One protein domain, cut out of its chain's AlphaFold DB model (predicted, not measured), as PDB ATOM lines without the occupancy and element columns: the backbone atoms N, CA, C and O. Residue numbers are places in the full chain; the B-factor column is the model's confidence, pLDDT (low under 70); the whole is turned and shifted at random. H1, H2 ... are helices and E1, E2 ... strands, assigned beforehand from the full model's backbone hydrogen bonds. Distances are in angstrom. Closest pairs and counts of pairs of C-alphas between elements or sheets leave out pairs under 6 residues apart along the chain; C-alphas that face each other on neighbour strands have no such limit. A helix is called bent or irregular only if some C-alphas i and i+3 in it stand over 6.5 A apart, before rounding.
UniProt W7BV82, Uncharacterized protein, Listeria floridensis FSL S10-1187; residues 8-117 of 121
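What this domain is: This is residues 8 to 117 of the 121 residues of an uncharacterized protein of Listeria floridensis FSL S10-1187 (UniProt W7BV82). One five-stranded antiparallel sheet folds back on itself at one end, and two arms reach from it like a V: the longer one ends in the hairpin E3 and E4 with its loop, residues 71 to 82, at the far end of the longest axis, and of the smaller one residues 23 to 37, with H1, stick out. The printed part has 110 residues, in the order E1, H1, E2, E3, E4, E5, E6, E7, mostly strand. The sheet's order is E6, E5, E2, E1, E7. The whole is extended, with a radius of gyration of the C-alphas of 20.7 A and spans of 70 by 32 by 21 A.

Where its parts are: E1, residues 8 to 19, begins at C-alpha 8 (-10.631, -26.053, -39.444), is 30.7 A long and bends by 59 degrees at residue 12. H1, residues 26 to 33, is 10.9 A long. E2, residues 40 to 62, bends by 174 degrees at residue 56; its end C-alphas are 10.5 A apart. E3 is residues 65 to 70, 15.0 A, and E4 83 to 88, 13.7 A. E5, residues 92 to 101, is 27.4 A long, E6, 106 to 109, 9.5 A, and E7, 114 to 116, 6.8 A, ending at C-alpha 116 (-10.962, -24.006, -33.569).

How they stand to each other: In this strongly twisted folded sheet, one sheet bent back into two leaves, E6 and E5 face E1 and E7, with E2 as the hinge. Within hydrogen-bond range across neighbour strands are, for instance, N 11 and O 49 of E1 and E2 at 2.8 A, N 96 and O 57 of E5 and E2 at 2.8 A, N 107 and O 99 of the hairpin E5 and E6 at 2.9 A, and N 10 and O 115 of E1 and E7 at 2.8 A. E2 runs on into E3 at 39 degrees; in the hairpin E3 and E4, N 66 and O 87 are 2.8 A apart. H1 is not on the sheet; 1 of its 4 O i to N i+4 pairs and 1 of its 5 O i to N i+3 pairs are within range.

The domain as a whole: The C-alphas of Val 77 and Leu 117 are farthest apart, 70.7 A. The printed part has no cut; the link E3 to E4 is long. Mean pLDDT of the printed part is 74.3, with residues 20 to 39, 62 to 88 and 104 under 70.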
ATOM      1  N   LYS A   8      -9.215 -25.703 -39.424       92.38
ATOM      2  CA  LYS A   8     -10.631 -26.053 -39.444       92.38
ATOM      3  C   LYS A   8     -11.331 -25.355 -38.289       92.38
ATOM      4  O   LYS A   8     -11.005 -25.574 -37.127       92.38
ATOM      5  N   VAL A   9     -12.334 -24.547 -38.605       92.19
ATOM      6  CA  VAL A   9     -13.062 -23.759 -37.613       92.19
ATOM      7  C   VAL A   9     -14.567 -23.953 -37.722       92.19
ATOM      8  O   VAL A   9     -15.117 -24.167 -38.808       92.19
ATOM      9  N   ARG A  10     -15.239 -23.850 -36.577       93.50
ATOM     10  CA  ARG A  10     -16.681 -23.637 -36.487       93.50
ATOM     11  C   ARG A  10     -16.950 -22.141 -36.470       93.50
ATOM     12  O   ARG A  10     -16.335 -21.399 -35.712       93.50
ATOM     13  N   ILE A  11     -17.871 -21.707 -37.309       93.31
ATOM     14  CA  ILE A  11     -18.364 -20.338 -37.386       93.31
ATOM     15  C   ILE A  11     -19.620 -20.270 -36.521       93.31
ATOM     16  O   ILE A  11     -20.473 -21.144 -36.649       93.31
ATOM     17  N   LYS A  12     -19.733 -19.253 -35.660       92.81
ATOM     18  CA  LYS A  12     -20.953 -18.957 -34.884       92.81
ATOM     19  C   LYS A  12     -21.769 -17.821 -35.483       92.81
ATOM     20  O   LYS A  12     -22.998 -17.819 -35.416       92.81
ATOM     21  N   LYS A  13     -21.080 -16.807 -36.011       93.19
ATOM     22  CA  LYS A  13     -21.693 -15.617 -36.607       93.19
ATOM     23  C   LYS A  13     -20.902 -15.167 -37.815       93.19
ATOM     24  O   LYS A  13     -19.700 -15.374 -37.889       93.19
ATOM     25  N   ILE A  14     -21.569 -14.517 -38.755       91.88
ATOM     26  CA  ILE A  14     -20.948 -13.948 -39.951       91.88
ATOM     27  C   ILE A  14     -21.250 -12.460 -40.065       91.88
ATOM     28  O   ILE A  14     -22.316 -11.985 -39.675       91.88
ATOM     29  N   LEU A  15     -20.328 -11.722 -40.676       89.81
ATOM     30  CA  LEU A  15     -20.548 -10.342 -41.092       89.81
ATOM     31  C   LEU A  15     -21.297 -10.325 -42.427       89.81
ATOM     32  O   LEU A  15     -20.701 -10.426 -43.505       89.81
ATOM     33  N   ALA A  16     -22.613 -10.158 -42.357       87.06
ATOM     34  CA  ALA A  16     -23.459  -9.976 -43.527       87.06
ATOM     35  C   ALA A  16     -23.565  -8.490 -43.889       87.06
ATOM     36  O   ALA A  16     -23.740  -7.633 -43.022       87.06
ATOM     37  N   GLN A  17     -23.485  -8.167 -45.180       85.12
ATOM     38  CA  GLN A  17     -23.785  -6.817 -45.650       85.12
ATOM     39  C   GLN A  17     -25.296  -6.616 -45.670       85.12
ATOM     40  O   GLN A  17     -26.012  -7.285 -46.415       85.12
ATOM     41  N   LYS A  18     -25.778  -5.643 -44.903       79.81
ATOM     42  CA  LYS A  18     -27.160  -5.187 -44.947       79.81
ATOM     43  C   LYS A  18     -27.215  -3.810 -45.589       79.81
ATOM     44  O   LYS A  18     -26.410  -2.925 -45.292       79.81
ATOM     45  N   LYS A  19     -28.174  -3.619 -46.491       72.25
ATOM     46  CA  LYS A  19     -28.447  -2.304 -47.070       72.25
ATOM     47  C   LYS A  19     -28.984  -1.394 -45.967       72.25
ATOM     48  O   LYS A  19     -29.930  -1.764 -45.274       72.25
ATOM     49  N   VAL A  20     -28.388  -0.219 -45.811       67.25
ATOM     50  CA  VAL A  20     -28.905   0.786 -44.882       67.25
ATOM     51  C   VAL A  20     -30.045   1.517 -45.580       67.25
ATOM     52  O   VAL A  20     -29.840   2.176 -46.599       67.25
ATOM     53  N   CYS A  21     -31.258   1.372 -45.050       56.50
ATOM     54  CA  CYS A  21     -32.364   2.264 -45.374       56.50
ATOM     55  C   CYS A  21     -32.291   3.424 -44.379       56.50
ATOM     56  O   CYS A  21     -32.442   3.211 -43.179       56.50
ATOM     57  N   HIS A  22     -31.986   4.630 -44.853       54.38
ATOM     58  CA  HIS A  22     -31.954   5.804 -43.986       54.38
ATOM     59  C   HIS A  22     -33.375   6.228 -43.596       54.38
ATOM     60  O   HIS A  22     -34.248   6.338 -44.453       54.38
ATOM     61  N   THR A  23     -33.573   6.507 -42.307       45.91
ATOM     62  CA  THR A  23     -34.722   7.228 -41.736       45.91
ATOM     63  C   THR A  23     -34.308   8.662 -41.401       45.91
ATOM     64  O   THR A  23     -34.396   9.093 -40.255       45.91
ATOM     65  N   THR A  24     -33.782   9.397 -42.376       44.81
ATOM     66  CA  THR A  24     -33.522  10.839 -42.234       44.81
ATOM     67  C   THR A  24     -34.463  11.630 -43.131       44.81
ATOM     68  O   THR A  24     -34.994  11.098 -44.105       44.81
ATOM     69  N   SER A  25     -34.727  12.877 -42.730       52.12
ATOM     70  CA  SER A  25     -35.758  13.752 -43.295       52.12
ATOM     71  C   SER A  25     -35.763  13.763 -44.835       52.12
ATOM     72  O   SER A  25     -34.713  13.720 -45.477       52.12
ATOM     73  N   LYS A  26     -36.967  13.814 -45.426       53.66
ATOM     74  CA  LYS A  26     -37.218  13.680 -46.876       53.66
ATOM     75  C   LYS A  26     -36.321  14.559 -47.766       53.66
ATOM     76  O   LYS A  26     -36.032  14.161 -48.890       53.66
ATOM     77  N   ASN A  27     -35.854  15.707 -47.272       54.31
ATOM     78  CA  ASN A  27     -35.184  16.720 -48.091       54.31
ATOM     79  C   ASN A  27     -33.708  16.409 -48.408       54.31
ATOM     80  O   ASN A  27     -33.240  16.748 -49.494       54.31
ATOM     81  N   ASP A  28     -32.981  15.714 -47.528       54.78
ATOM     82  CA  ASP A  28     -31.579  15.339 -47.796       54.78
ATOM     83  C   ASP A  28     -31.470  14.071 -48.657       54.78
ATOM     84  O   ASP A  28     -30.482  13.843 -49.363       54.78
ATOM     85  N   PHE A  29     -32.521  13.249 -48.641       53.16
ATOM     86  CA  PHE A  29     -32.558  11.961 -49.322       53.16
ATOM     87  C   PHE A  29     -32.574  12.101 -50.849       53.16
ATOM     88  O   PHE A  29     -31.846  11.383 -51.535       53.16
ATOM     89  N   GLU A  30     -33.323  13.061 -51.399       53.28
ATOM     90  CA  GLU A  30     -33.422  13.251 -52.854       53.28
ATOM     91  C   GLU A  30     -32.073  13.605 -53.502       53.28
ATOM     92  O   GLU A  30     -31.752  13.123 -54.594       53.28
ATOM     93  N   LYS A  31     -31.233  14.391 -52.815       55.69
ATOM     94  CA  LYS A  31     -29.894  14.760 -53.307       55.69
ATOM     95  C   LYS A  31     -28.939  13.562 -53.333       55.69
ATOM     96  O   LYS A  31     -28.124  13.438 -54.250       55.69
ATOM     97  N   ILE A  32     -29.049  12.661 -52.357       55.03
ATOM     98  CA  ILE A  32     -28.208  11.461 -52.247       55.03
ATOM     99  C   ILE A  32     -28.683  10.368 -53.218       55.03
ATOM    100  O   ILE A  32     -27.866   9.702 -53.862       55.03
ATOM    101  N   GLN A  33     -29.999  10.214 -53.384       50.84
ATOM    102  CA  GLN A  33     -30.603   9.183 -54.229       50.84
ATOM    103  C   GLN A  33     -30.366   9.436 -55.728       50.84
ATOM    104  O   GLN A  33     -30.095   8.481 -56.463       50.84
ATOM    105  N   LYS A  34     -30.326  10.707 -56.169       54.41
ATOM    106  CA  LYS A  34     -29.916  11.087 -57.539       54.41
ATOM    107  C   LYS A  34     -28.523  10.559 -57.919       54.41
ATOM    108  O   LYS A  34     -28.270  10.311 -59.093       54.41
ATOM    109  N   LYS A  35     -27.639  10.308 -56.941       55.34
ATOM    110  CA  LYS A  35     -26.282   9.772 -57.163       55.34
ATOM    111  C   LYS A  35     -26.186   8.235 -57.118       55.34
ATOM    112  O   LYS A  35     -25.076   7.715 -57.173       55.34
ATOM    113  N   LYS A  36     -27.302   7.490 -57.009       53.69
ATOM    114  CA  LYS A  36     -27.358   6.004 -56.967       53.69
ATOM    115  C   LYS A  36     -26.403   5.334 -55.954       53.69
ATOM    116  O   LYS A  36     -26.107   4.144 -56.080       53.69
ATOM    117  N   LYS A  37     -25.915   6.046 -54.933       56.81
ATOM    118  CA  LYS A  37     -24.980   5.472 -53.955       56.81
ATOM    119  C   LYS A  37     -25.737   4.545 -53.003       56.81
ATOM    120  O   LYS A  37     -26.589   4.985 -52.236       56.81
ATOM    121  N   LYS A  38     -25.453   3.242 -53.084       59.03
ATOM    122  CA  LYS A  38     -25.970   2.234 -52.147       59.03
ATOM    123  C   LYS A  38     -25.040   2.181 -50.937       59.03
ATOM    124  O   LYS A  38     -23.862   1.868 -51.089       59.03
ATOM    125  N   PHE A  39     -25.573   2.471 -49.756       66.44
ATOM    126  CA  PHE A  39     -24.842   2.348 -48.498       66.44
ATOM    127  C   PHE A  39     -25.099   0.971 -47.889       66.44
ATOM    128  O   PHE A  39     -26.248   0.536 -47.751       66.44
ATOM    129  N   TYR A  40     -24.019   0.285 -47.536       70.06
ATOM    130  CA  TYR A  40     -24.049  -1.017 -46.889       70.06
ATOM    131  C   TYR A  40     -23.397  -0.895 -45.520       70.06
ATOM    132  O   TYR A  40     -22.350  -0.264 -45.386       70.06
ATOM    133  N   LYS A  41     -24.014  -1.511 -44.517       77.69
ATOM    134  CA  LYS A  41     -23.439  -1.685 -43.187       77.69
ATOM    135  C   LYS A  41     -23.299  -3.174 -42.928       77.69
ATOM    136  O   LYS A  41     -24.139  -3.960 -43.363       77.69
ATOM    137  N   TYR A  42     -22.240  -3.565 -42.235       83.06
ATOM    138  CA  TYR A  42     -22.109  -4.940 -41.782       83.06
ATOM    139  C   TYR A  42     -22.942  -5.156 -40.522       83.06
ATOM    140  O   TYR A  42     -22.942  -4.331 -39.610       83.06
ATOM    141  N   THR A  43     -23.657  -6.271 -40.486       85.31
ATOM    142  CA  THR A  43     -24.382  -6.754 -39.314       85.31
ATOM    143  C   THR A  43     -23.946  -8.177 -39.025       85.31
ATOM    144  O   THR A  43     -23.742  -8.954 -39.959       85.31
ATOM    145  N   LEU A  44     -23.821  -8.513 -37.745       89.50
ATOM    146  CA  LEU A  44     -23.587  -9.887 -37.327       89.50
ATOM    147  C   LEU A  44     -24.879 -10.686 -37.471       89.50
ATOM    148  O   LEU A  44     -25.941 -10.235 -37.044       89.50
ATOM    149  N   VAL A  45     -24.774 -11.843 -38.112       91.06
ATOM    150  CA  VAL A  45     -25.874 -12.785 -38.322       91.06
ATOM    151  C   VAL A  45     -25.421 -14.142 -37.824       91.06
ATOM    152  O   VAL A  45     -24.315 -14.567 -38.155       91.06
ATOM    153  N   ASP A  46     -26.261 -14.804 -37.036       91.25
ATOM    154  CA  ASP A  46     -25.967 -16.140 -36.531       91.25
ATOM    155  C   ASP A  46     -25.877 -17.137 -37.694       91.25
ATOM    156  O   ASP A  46     -26.648 -17.091 -38.656       91.25
ATOM    157  N   CYS A  47     -24.876 -18.003 -37.636       87.12
ATOM    158  CA  CYS A  47     -24.554 -18.961 -38.680       87.12
ATOM    159  C   CYS A  47     -23.806 -20.113 -38.025       87.12
ATOM    160  O   CYS A  47     -22.787 -19.864 -37.398       87.12
ATOM    161  N   ASP A  48     -24.296 -21.341 -38.175       89.44
ATOM    162  CA  ASP A  48     -23.625 -22.537 -37.666       89.44
ATOM    163  C   ASP A  48     -23.075 -23.336 -38.849       89.44
ATOM    164  O   ASP A  48     -23.728 -24.218 -39.409       89.44
ATOM    165  N   GLU A  49     -21.891 -22.939 -39.306       91.31
ATOM    166  CA  GLU A  49     -21.195 -23.560 -40.432       91.31
ATOM    167  C   GLU A  49     -19.782 -23.961 -40.007       91.31
ATOM    168  O   GLU A  49     -19.182 -23.372 -39.113       91.31
ATOM    169  N   THR A  50     -19.219 -24.959 -40.683       92.44
ATOM    170  CA  THR A  50     -17.805 -25.316 -40.531       92.44
ATOM    171  C   THR A  50     -17.062 -25.036 -41.824       92.44
ATOM    172  O   THR A  50     -17.612 -25.145 -42.927       92.44
ATOM    173  N   GLY A  51     -15.799 -24.657 -41.695       92.25
ATOM    174  CA  GLY A  51     -14.964 -24.350 -42.840       92.25
ATOM    175  C   GLY A  51     -13.498 -24.261 -42.474       92.25
ATOM    176  O   GLY A  51     -13.105 -24.571 -41.352       92.25
ATOM    177  N   PHE A  52     -12.701 -23.842 -43.447       93.25
ATOM    178  CA  PHE A  52     -11.262 -23.684 -43.299       93.25
ATOM    179  C   PHE A  52     -10.874 -22.227 -43.466       93.25
ATOM    180  O   PHE A  52     -11.424 -21.524 -44.323       93.25
ATOM    181  N   ILE A  53      -9.926 -21.760 -42.665       93.19
ATOM    182  CA  ILE A  53      -9.405 -20.406 -42.804       93.19
ATOM    183  C   ILE A  53      -8.545 -20.329 -44.061       93.19
ATOM    184  O   ILE A  53      -7.569 -21.052 -44.224       93.19
ATOM    185  N   VAL A  54      -8.914 -19.420 -44.957       93.06
ATOM    186  CA  VAL A  54      -8.256 -19.229 -46.258       93.06
ATOM    187  C   VAL A  54      -7.622 -17.851 -46.404       93.06
ATOM    188  O   VAL A  54      -6.923 -17.583 -47.379       93.06
ATOM    189  N   GLY A  55      -7.853 -16.943 -45.456       91.38
ATOM    190  CA  GLY A  55      -7.246 -15.623 -45.503       91.38
ATOM    191  C   GLY A  55      -7.567 -14.748 -44.306       91.38
ATOM    192  O   GLY A  55      -8.564 -14.939 -43.614       91.38
ATOM    193  N   ILE A  56      -6.733 -13.730 -44.121       91.75
ATOM    194  CA  ILE A  56      -6.925 -12.660 -43.144       91.75
ATOM    195  C   ILE A  56      -6.972 -11.342 -43.919       91.75
ATOM    196  O   ILE A  56      -6.164 -11.106 -44.829       91.75
ATOM    197  N   ARG A  57      -7.967 -10.502 -43.627       88.38
ATOM    198  CA  ARG A  57      -8.193  -9.231 -44.327       88.38
ATOM    199  C   ARG A  57      -8.565  -8.126 -43.352       88.38
ATOM    200  O   ARG A  57      -9.186  -8.374 -42.329       88.38
ATOM    201  N   SER A  58      -8.225  -6.896 -43.717       87.25
ATOM    202  CA  SER A  58      -8.718  -5.697 -43.045       87.25
ATOM    203  C   SER A  58     -10.009  -5.234 -43.718       87.25
ATOM    204  O   SER A  58     -10.054  -5.066 -44.939       87.25
ATOM    205  N   LEU A  59     -11.070  -5.053 -42.934       84.75
ATOM    206  CA  LEU A  59     -12.383  -4.623 -43.393       84.75
ATOM    207  C   LEU A  59     -12.723  -3.252 -42.818       84.75
ATOM    208  O   LEU A  59     -12.757  -3.075 -41.604       84.75
ATOM    209  N   LYS A  60     -13.044  -2.300 -43.696       81.69
ATOM    210  CA  LYS A  60     -13.551  -0.986 -43.297       81.69
ATOM    211  C   LYS A  60     -14.985  -1.113 -42.776       81.69
ATOM    212  O   LYS A  60     -15.863  -1.555 -43.522       81.69
ATOM    213  N   ILE A  61     -15.225  -0.722 -41.527       74.69
ATOM    214  CA  ILE A  61     -16.539  -0.846 -40.868       74.69
ATOM    215  C   ILE A  61     -17.226   0.488 -40.599       74.69
ATOM    216  O   ILE A  61     -18.456   0.537 -40.590       74.69
ATOM    217  N   SER A  62     -16.452   1.556 -40.420       69.06
ATOM    218  CA  SER A  62     -16.976   2.889 -40.139       69.06
ATOM    219  C   SER A  62     -16.189   3.955 -40.886       69.06
ATOM    220  O   SER A  62     -15.029   3.773 -41.271       69.06
ATOM    221  N   THR A  63     -16.867   5.055 -41.186       65.88
ATOM    222  CA  THR A  63     -16.319   6.211 -41.890       65.88
ATOM    223  C   THR A  63     -17.176   7.418 -41.558       65.88
ATOM    224  O   THR A  63     -18.353   7.450 -41.923       65.88
ATOM    225  N   THR A  64     -16.592   8.424 -40.923       64.50
ATOM    226  CA  THR A  64     -17.212   9.732 -40.752       64.50
ATOM    227  C   THR A  64     -17.025  10.528 -42.036       64.50
ATOM    228  O   THR A  64     -15.916  10.695 -42.553       64.50
ATOM    229  N   LEU A  65     -18.138  11.017 -42.577       64.38
ATOM    230  CA  LEU A  65     -18.143  11.934 -43.707       64.38
ATOM    231  C   LEU A  65     -18.319  13.355 -43.178       64.38
ATOM    232  O   LEU A  65     -19.224  13.611 -42.388       64.38
ATOM    233  N   ILE A  66     -17.463  14.265 -43.622       61.41
ATOM    234  CA  ILE A  66     -17.552  15.692 -43.325       61.41
ATOM    235  C   ILE A  66     -17.777  16.474 -44.611       61.41
ATOM    236  O   ILE A  66     -17.286  16.107 -45.679       61.41
ATOM    237  N   TRP A  67     -18.542  17.553 -44.503       61.78
ATOM    238  CA  TRP A  67     -18.626  18.555 -45.553       61.78
ATOM    239  C   TRP A  67     -17.486  19.545 -45.340       61.78
ATOM    240  O   TRP A  67     -17.394  20.141 -44.268       61.78
ATOM    241  N   THR A  68     -16.595  19.674 -46.319       62.69
ATOM    242  CA  THR A  68     -15.441  20.576 -46.235       62.69
ATOM    243  C   THR A  68     -15.504  21.594 -47.353       62.69
ATOM    244  O   THR A  68     -15.694  21.222 -48.513       62.69
ATOM    245  N   PHE A  69     -15.294  22.850 -46.981       61.53
ATOM    246  CA  PHE A  69     -14.948  23.927 -47.891       61.53
ATOM    247  C   PHE A  69     -13.427  24.063 -47.826       61.53
ATOM    248  O   PHE A  69     -12.889  24.327 -46.753       61.53
ATOM    249  N   GLU A  70     -12.734  23.777 -48.926       60.28
ATOM    250  CA  GLU A  70     -11.327  24.164 -49.042       60.28
ATOM    251  C   GLU A  70     -11.274  25.576 -49.612       60.28
ATOM    252  O   GLU A  70     -11.706  25.817 -50.744       60.28
ATOM    253  N   ASP A  71     -10.782  26.501 -48.789       50.41
ATOM    254  CA  ASP A  71     -10.521  27.871 -49.204       50.41
ATOM    255  C   ASP A  71      -9.441  27.860 -50.289       50.41
ATOM    256  O   ASP A  71      -8.366  27.278 -50.130       50.41
ATOM    257  N   SER A  72      -9.756  28.483 -51.419       49.91
ATOM    258  CA  SER A  72      -8.850  28.624 -52.547       49.91
ATOM    259  C   SER A  72      -7.732  29.625 -52.257       49.91
ATOM    260  O   SER A  72      -7.858  30.549 -51.449       49.91
ATOM    261  N   ILE A  73      -6.619  29.458 -52.970       51.66
ATOM    262  CA  ILE A  73      -5.543  30.448 -53.051       51.66
ATOM    263  C   ILE A  73      -6.137  31.773 -53.567       51.66
ATOM    264  O   ILE A  73      -6.805  31.808 -54.598       51.66
ATOM    265  N   ASN A  74      -5.898  32.871 -52.843       48.09
ATOM    266  CA  ASN A  74      -6.407  34.209 -53.166       48.09
ATOM    267  C   ASN A  74      -5.868  34.715 -54.522       48.09
ATOM    268  O   ASN A  74      -4.779  35.283 -54.590       48.09
ATOM    269  N   PHE A  75      -6.652  34.591 -55.596       49.12
ATOM    270  CA  PHE A  75      -6.380  35.225 -56.894       49.12
ATOM    271  C   PHE A  75      -7.140  36.553 -57.049       49.12
ATOM    272  O   PHE A  75      -7.908  36.719 -57.985       49.12
ATOM    273  N   GLY A  76      -6.967  37.494 -56.114       48.75
ATOM    274  CA  GLY A  76      -7.211  38.942 -56.286       48.75
ATOM    275  C   GLY A  76      -8.581  39.484 -56.760       48.75
ATOM    276  O   GLY A  76      -8.747  40.698 -56.725       48.75
ATOM    277  N   VAL A  77      -9.555  38.672 -57.200       53.22
ATOM    278  CA  VAL A  77     -10.807  39.141 -57.853       53.22
ATOM    279  C   VAL A  77     -12.059  38.355 -57.408       53.22
ATOM    280  O   VAL A  77     -13.152  38.550 -57.928       53.22
ATOM    281  N   GLY A  78     -11.952  37.504 -56.390       53.62
ATOM    282  CA  GLY A  78     -13.098  36.803 -55.803       53.62
ATOM    283  C   GLY A  78     -12.740  35.390 -55.367       53.62
ATOM    284  O   GLY A  78     -12.039  34.669 -56.073       53.62
ATOM    285  N   SER A  79     -13.214  35.001 -54.190       48.38
ATOM    286  CA  SER A  79     -13.033  33.667 -53.631       48.38
ATOM    287  C   SER A  79     -14.071  32.715 -54.227       48.38
ATOM    288  O   SER A  79     -15.244  32.737 -53.862       48.38
ATOM    289  N   SER A  80     -13.647  31.871 -55.168       51.66
ATOM    290  CA  SER A  80     -14.412  30.687 -55.575       51.66
ATOM    291  C   SER A  80     -13.768  29.463 -54.914       51.66
ATOM    292  O   SER A  80     -12.559  29.298 -55.082       51.66
ATOM    293  N   PRO A  81     -14.492  28.647 -54.125       54.59
ATOM    294  CA  PRO A  81     -13.903  27.473 -53.483       54.59
ATOM    295  C   PRO A  81     -13.432  26.473 -54.549       54.59
ATOM    296  O   PRO A  81     -14.202  26.095 -55.431       54.59
ATOM    297  N   GLU A  82     -12.173  26.027 -54.467       58.84
ATOM    298  CA  GLU A  82     -11.604  25.021 -55.389       58.84
ATOM    299  C   GLU A  82     -12.302  23.663 -55.243       58.84
ATOM    300  O   GLU A  82     -12.373  22.870 -56.186       58.84
ATOM    301  N   TYR A  83     -12.856  23.400 -54.059       56.22
ATOM    302  CA  TYR A  83     -13.595  22.186 -53.779       56.22
ATOM    303  C   TYR A  83     -14.698  22.429 -52.747       56.22
ATOM    304  O   TYR A  83     -14.441  22.712 -51.577       56.22
ATOM    305  N   GLU A  84     -15.943  22.237 -53.180       64.44
ATOM    306  CA  GLU A  84     -17.102  22.106 -52.303       64.44
ATOM    307  C   GLU A  84     -17.609  20.661 -52.381       64.44
ATOM    308  O   GLU A  84     -18.122  20.205 -53.411       64.44
ATOM    309  N   GLY A  85     -17.453  19.899 -51.298       64.25
ATOM    310  CA  GLY A  85     -17.899  18.514 -51.320       64.25
ATOM    311  C   GLY A  85     -17.718  17.720 -50.036       64.25
ATOM    312  O   GLY A  85     -17.143  18.155 -49.040       64.25
ATOM    313  N   VAL A  86     -18.239  16.494 -50.086       65.88
ATOM    314  CA  VAL A  86     -18.146  15.516 -49.001       65.88
ATOM    315  C   VAL A  86     -16.775  14.848 -49.034       65.88
ATOM    316  O   VAL A  86     -16.461  14.146 -49.998       65.88
ATOM    317  N   ARG A  87     -16.010  14.977 -47.948       65.88
ATOM    318  CA  ARG A  87     -14.778  14.222 -47.712       65.88
ATOM    319  C   ARG A  87     -14.940  13.217 -46.588       65.88
ATOM    320  O   ARG A  87     -15.753  13.358 -45.680       65.88
ATOM    321  N   GLN A  88     -14.140  12.167 -46.670       68.75
ATOM    322  CA  GLN A  88     -13.979  11.221 -45.582       68.75
ATOM    323  C   GLN A  88     -12.988  11.795 -44.566       68.75
ATOM    324  O   GLN A  88     -11.873  12.147 -44.942       68.75
ATOM    325  N   ARG A  89     -13.388  11.865 -43.293       71.88
ATOM    326  CA  ARG A  89     -12.537  12.350 -42.197       71.88
ATOM    327  C   ARG A  89     -11.631  11.256 -41.647       71.88
ATOM    328  O   ARG A  89     -10.457  11.486 -41.395       71.88
ATOM    329  N   ASP A  90     -12.196  10.079 -41.441       74.81
ATOM    330  CA  ASP A  90     -11.572   8.962 -40.745       74.81
ATOM    331  C   ASP A  90     -12.027   7.626 -41.354       74.81
ATOM    332  O   ASP A  90     -12.946   7.543 -42.177       74.81
ATOM    333  N   SER A  91     -11.334   6.552 -40.998       79.00
ATOM    334  CA  SER A  91     -11.757   5.189 -41.310       79.00
ATOM    335  C   SER A  91     -11.383   4.257 -40.189       79.00
ATOM    336  O   SER A  91     -10.208   4.147 -39.845       79.00
ATOM    337  N   GLU A  92     -12.368   3.506 -39.720       80.75
ATOM    338  CA  GLU A  92     -12.131   2.403 -38.803       80.75
ATOM    339  C   GLU A  92     -12.108   1.088 -39.571       80.75
ATOM    340  O   GLU A  92     -12.978   0.798 -40.405       80.75
ATOM    341  N   HIS A  93     -11.093   0.291 -39.260       85.06
ATOM    342  CA  HIS A  93     -10.834  -0.996 -39.874       85.06
ATOM    343  C   HIS A  93     -10.762  -2.079 -38.801       85.06
ATOM    344  O   HIS A  93     -10.151  -1.879 -37.755       85.06
ATOM    345  N   ILE A  94     -11.340  -3.241 -39.089       87.00
ATOM    346  CA  ILE A  94     -11.215  -4.439 -38.254       87.00
ATOM    347  C   ILE A  94     -10.520  -5.552 -39.026       87.00
ATOM    348  O   ILE A  94     -10.679  -5.675 -40.241       87.00
ATOM    349  N   SER A  95      -9.764  -6.383 -38.316       88.62
ATOM    350  CA  SER A  95      -9.219  -7.610 -38.892       88.62
ATOM    351  C   SER A  95     -10.292  -8.691 -38.888       88.62
ATOM    352  O   SER A  95     -10.906  -8.961 -37.858       88.62
ATOM    353  N   ILE A  96     -10.515  -9.302 -40.045       91.94
ATOM    354  CA  ILE A  96     -11.474 -10.383 -40.249       91.94
ATOM    355  C   ILE A  96     -10.778 -11.609 -40.831       91.94
ATOM    356  O   ILE A  96      -9.808 -11.502 -41.590       91.94
ATOM    357  N   TYR A  97     -11.340 -12.770 -40.529       93.00
ATOM    358  CA  TYR A  97     -10.988 -14.033 -41.153       93.00
ATOM    359  C   TYR A  97     -11.924 -14.314 -42.329       93.00
ATOM    360  O   TYR A  97     -13.131 -14.058 -42.274       93.00
ATOM    361  N   LEU A  98     -11.347 -14.827 -43.413       93.25
ATOM    362  CA  LEU A  98     -12.066 -15.426 -44.526       93.25
ATOM    363  C   LEU A  98     -12.084 -16.932 -44.313       93.25
ATOM    364  O   LEU A  98     -11.029 -17.566 -44.292       93.25
ATOM    365  N   VAL A  99     -13.284 -17.486 -44.174       93.00
ATOM    366  CA  VAL A  99     -13.494 -18.921 -43.983       93.00
ATOM    367  C   VAL A  99     -14.195 -19.479 -45.215       93.00
ATOM    368  O   VAL A  99     -15.252 -18.980 -45.605       93.00
ATOM    369  N   ALA A 100     -13.596 -20.487 -45.845       93.19
ATOM    370  CA  ALA A 100     -14.197 -21.224 -46.948       93.19
ATOM    371  C   ALA A 100     -15.014 -22.393 -46.392       93.19
ATOM    372  O   ALA A 100     -14.481 -23.249 -45.687       93.19
ATOM    373  N   THR A 101     -16.310 -22.423 -46.696       90.00
ATOM    374  CA  THR A 101     -17.218 -23.488 -46.246       90.00
ATOM    375  C   THR A 101     -17.468 -24.513 -47.352       90.00
ATOM    376  O   THR A 101     -17.160 -24.269 -48.519       90.00
ATOM    377  N   ARG A 102     -18.040 -25.678 -47.006       80.75
ATOM    378  CA  ARG A 102     -18.296 -26.794 -47.951       80.75
ATOM    379  C   ARG A 102     -19.111 -26.413 -49.194       80.75
ATOM    380  O   ARG A 102     -18.992 -27.075 -50.215       80.75
ATOM    381  N   MET A 103     -19.907 -25.347 -49.123       80.19
ATOM    382  CA  MET A 103     -20.702 -24.826 -50.244       80.19
ATOM    383  C   MET A 103     -19.913 -23.849 -51.138       80.19
ATOM    384  O   MET A 103     -20.516 -23.050 -51.851       80.19
ATOM    385  N   ASN A 104     -18.573 -23.848 -51.064       69.81
ATOM    386  CA  ASN A 104     -17.682 -22.903 -51.752       69.81
ATOM    387  C   ASN A 104     -18.030 -21.423 -51.503       69.81
ATOM    388  O   ASN A 104     -17.790 -20.553 -52.339       69.81
ATOM    389  N   CYS A 105     -18.599 -21.120 -50.336       83.25
ATOM    390  CA  CYS A 105     -18.926 -19.760 -49.933       83.25
ATOM    391  C   CYS A 105     -17.816 -19.196 -49.044       83.25
ATOM    392  O   CYS A 105     -17.382 -19.844 -48.091       83.25
ATOM    393  N   PHE A 106     -17.392 -17.959 -49.317       89.44
ATOM    394  CA  PHE A 106     -16.491 -17.228 -48.427       89.44
ATOM    395  C   PHE A 106     -17.293 -16.475 -47.370       89.44
ATOM    396  O   PHE A 106     -18.072 -15.566 -47.679       89.44
ATOM    397  N   ARG A 107     -17.075 -16.831 -46.107       90.12
ATOM    398  CA  ARG A 107     -17.655 -16.145 -44.955       90.12
ATOM    399  C   ARG A 107     -16.641 -15.166 -44.376       90.12
ATOM    400  O   ARG A 107     -15.468 -15.495 -44.224       90.12
ATOM    401  N   ARG A 108     -17.101 -13.949 -44.069       91.81
ATOM    402  CA  ARG A 108     -16.328 -12.941 -43.329       91.81
ATOM    403  C   ARG A 108     -16.686 -13.075 -41.861       91.81
ATOM    404  O   ARG A 108     -17.858 -12.906 -41.521       91.81
ATOM    405  N   VAL A 109     -15.704 -13.370 -41.025       91.56
ATOM    406  CA  VAL A 109     -15.943 -13.688 -39.618       91.56
ATOM    407  C   VAL A 109     -14.971 -12.928 -38.728       91.56
ATOM    408  O   VAL A 109     -13.811 -12.725 -39.095       91.56
ATOM    409  N   ASN A 110     -15.445 -12.482 -37.567       91.44
ATOM    410  CA  ASN A 110     -14.571 -11.920 -36.546       91.44
ATOM    411  C   ASN A 110     -13.834 -13.032 -35.812       91.44
ATOM    412  O   ASN A 110     -14.326 -14.147 -35.686       91.44
ATOM    413  N   GLN A 111     -12.702 -12.688 -35.216       88.44
ATOM    414  CA  GLN A 111     -11.943 -13.620 -34.388       88.44
ATOM    415  C   GLN A 111     -12.749 -14.197 -33.212       88.44
ATOM    416  O   GLN A 111     -12.558 -15.352 -32.861       88.44
ATOM    417  N   ALA A 112     -13.648 -13.412 -32.611       89.19
ATOM    418  CA  ALA A 112     -14.468 -13.855 -31.479       89.19
ATOM    419  C   ALA A 112     -15.619 -14.798 -31.879       89.19
ATOM    420  O   ALA A 112     -16.199 -15.457 -31.021       89.19
ATOM    421  N   ASP A 113     -15.955 -14.850 -33.172       90.31
ATOM    422  CA  ASP A 113     -17.107 -15.584 -33.708       90.31
ATOM    423  C   ASP A 113     -16.697 -16.895 -34.410       90.31
ATOM    424  O   ASP A 113     -17.517 -17.518 -35.092       90.31
ATOM    425  N   ILE A 114     -15.436 -17.314 -34.250       90.56
ATOM    426  CA  ILE A 114     -14.899 -18.596 -34.715       90.56
ATOM    427  C   ILE A 114     -14.354 -19.414 -33.546       90.56
ATOM    428  O   ILE A 114     -13.830 -18.876 -32.577       90.56
ATOM    429  N   GLU A 115     -14.448 -20.731 -33.663       92.00
ATOM    430  CA  GLU A 115     -13.856 -21.687 -32.730       92.00
ATOM    431  C   GLU A 115     -13.007 -22.687 -33.498       92.00
ATOM    432  O   GLU A 115     -13.428 -23.177 -34.546       92.00
ATOM    433  N   LEU A 116     -11.816 -22.986 -32.981       90.50
ATOM    434  CA  LEU A 116     -10.962 -24.006 -33.569       90.50
ATOM    435  C   LEU A 116     -11.613 -25.367 -33.332       90.50
ATOM    436  O   LEU A 116     -11.947 -25.718 -32.203       90.50
ATOM    437  N   LEU A 117     -11.806 -26.118 -34.409       88.25
ATOM    438  CA  LEU A 117     -12.123 -27.532 -34.331       88.25
ATOM    439  C   LEU A 117     -10.786 -28.255 -34.436       88.25
ATOM    440  O   LEU A 117     -10.422 -28.720 -35.518       88.25
TER     441      LEU A 117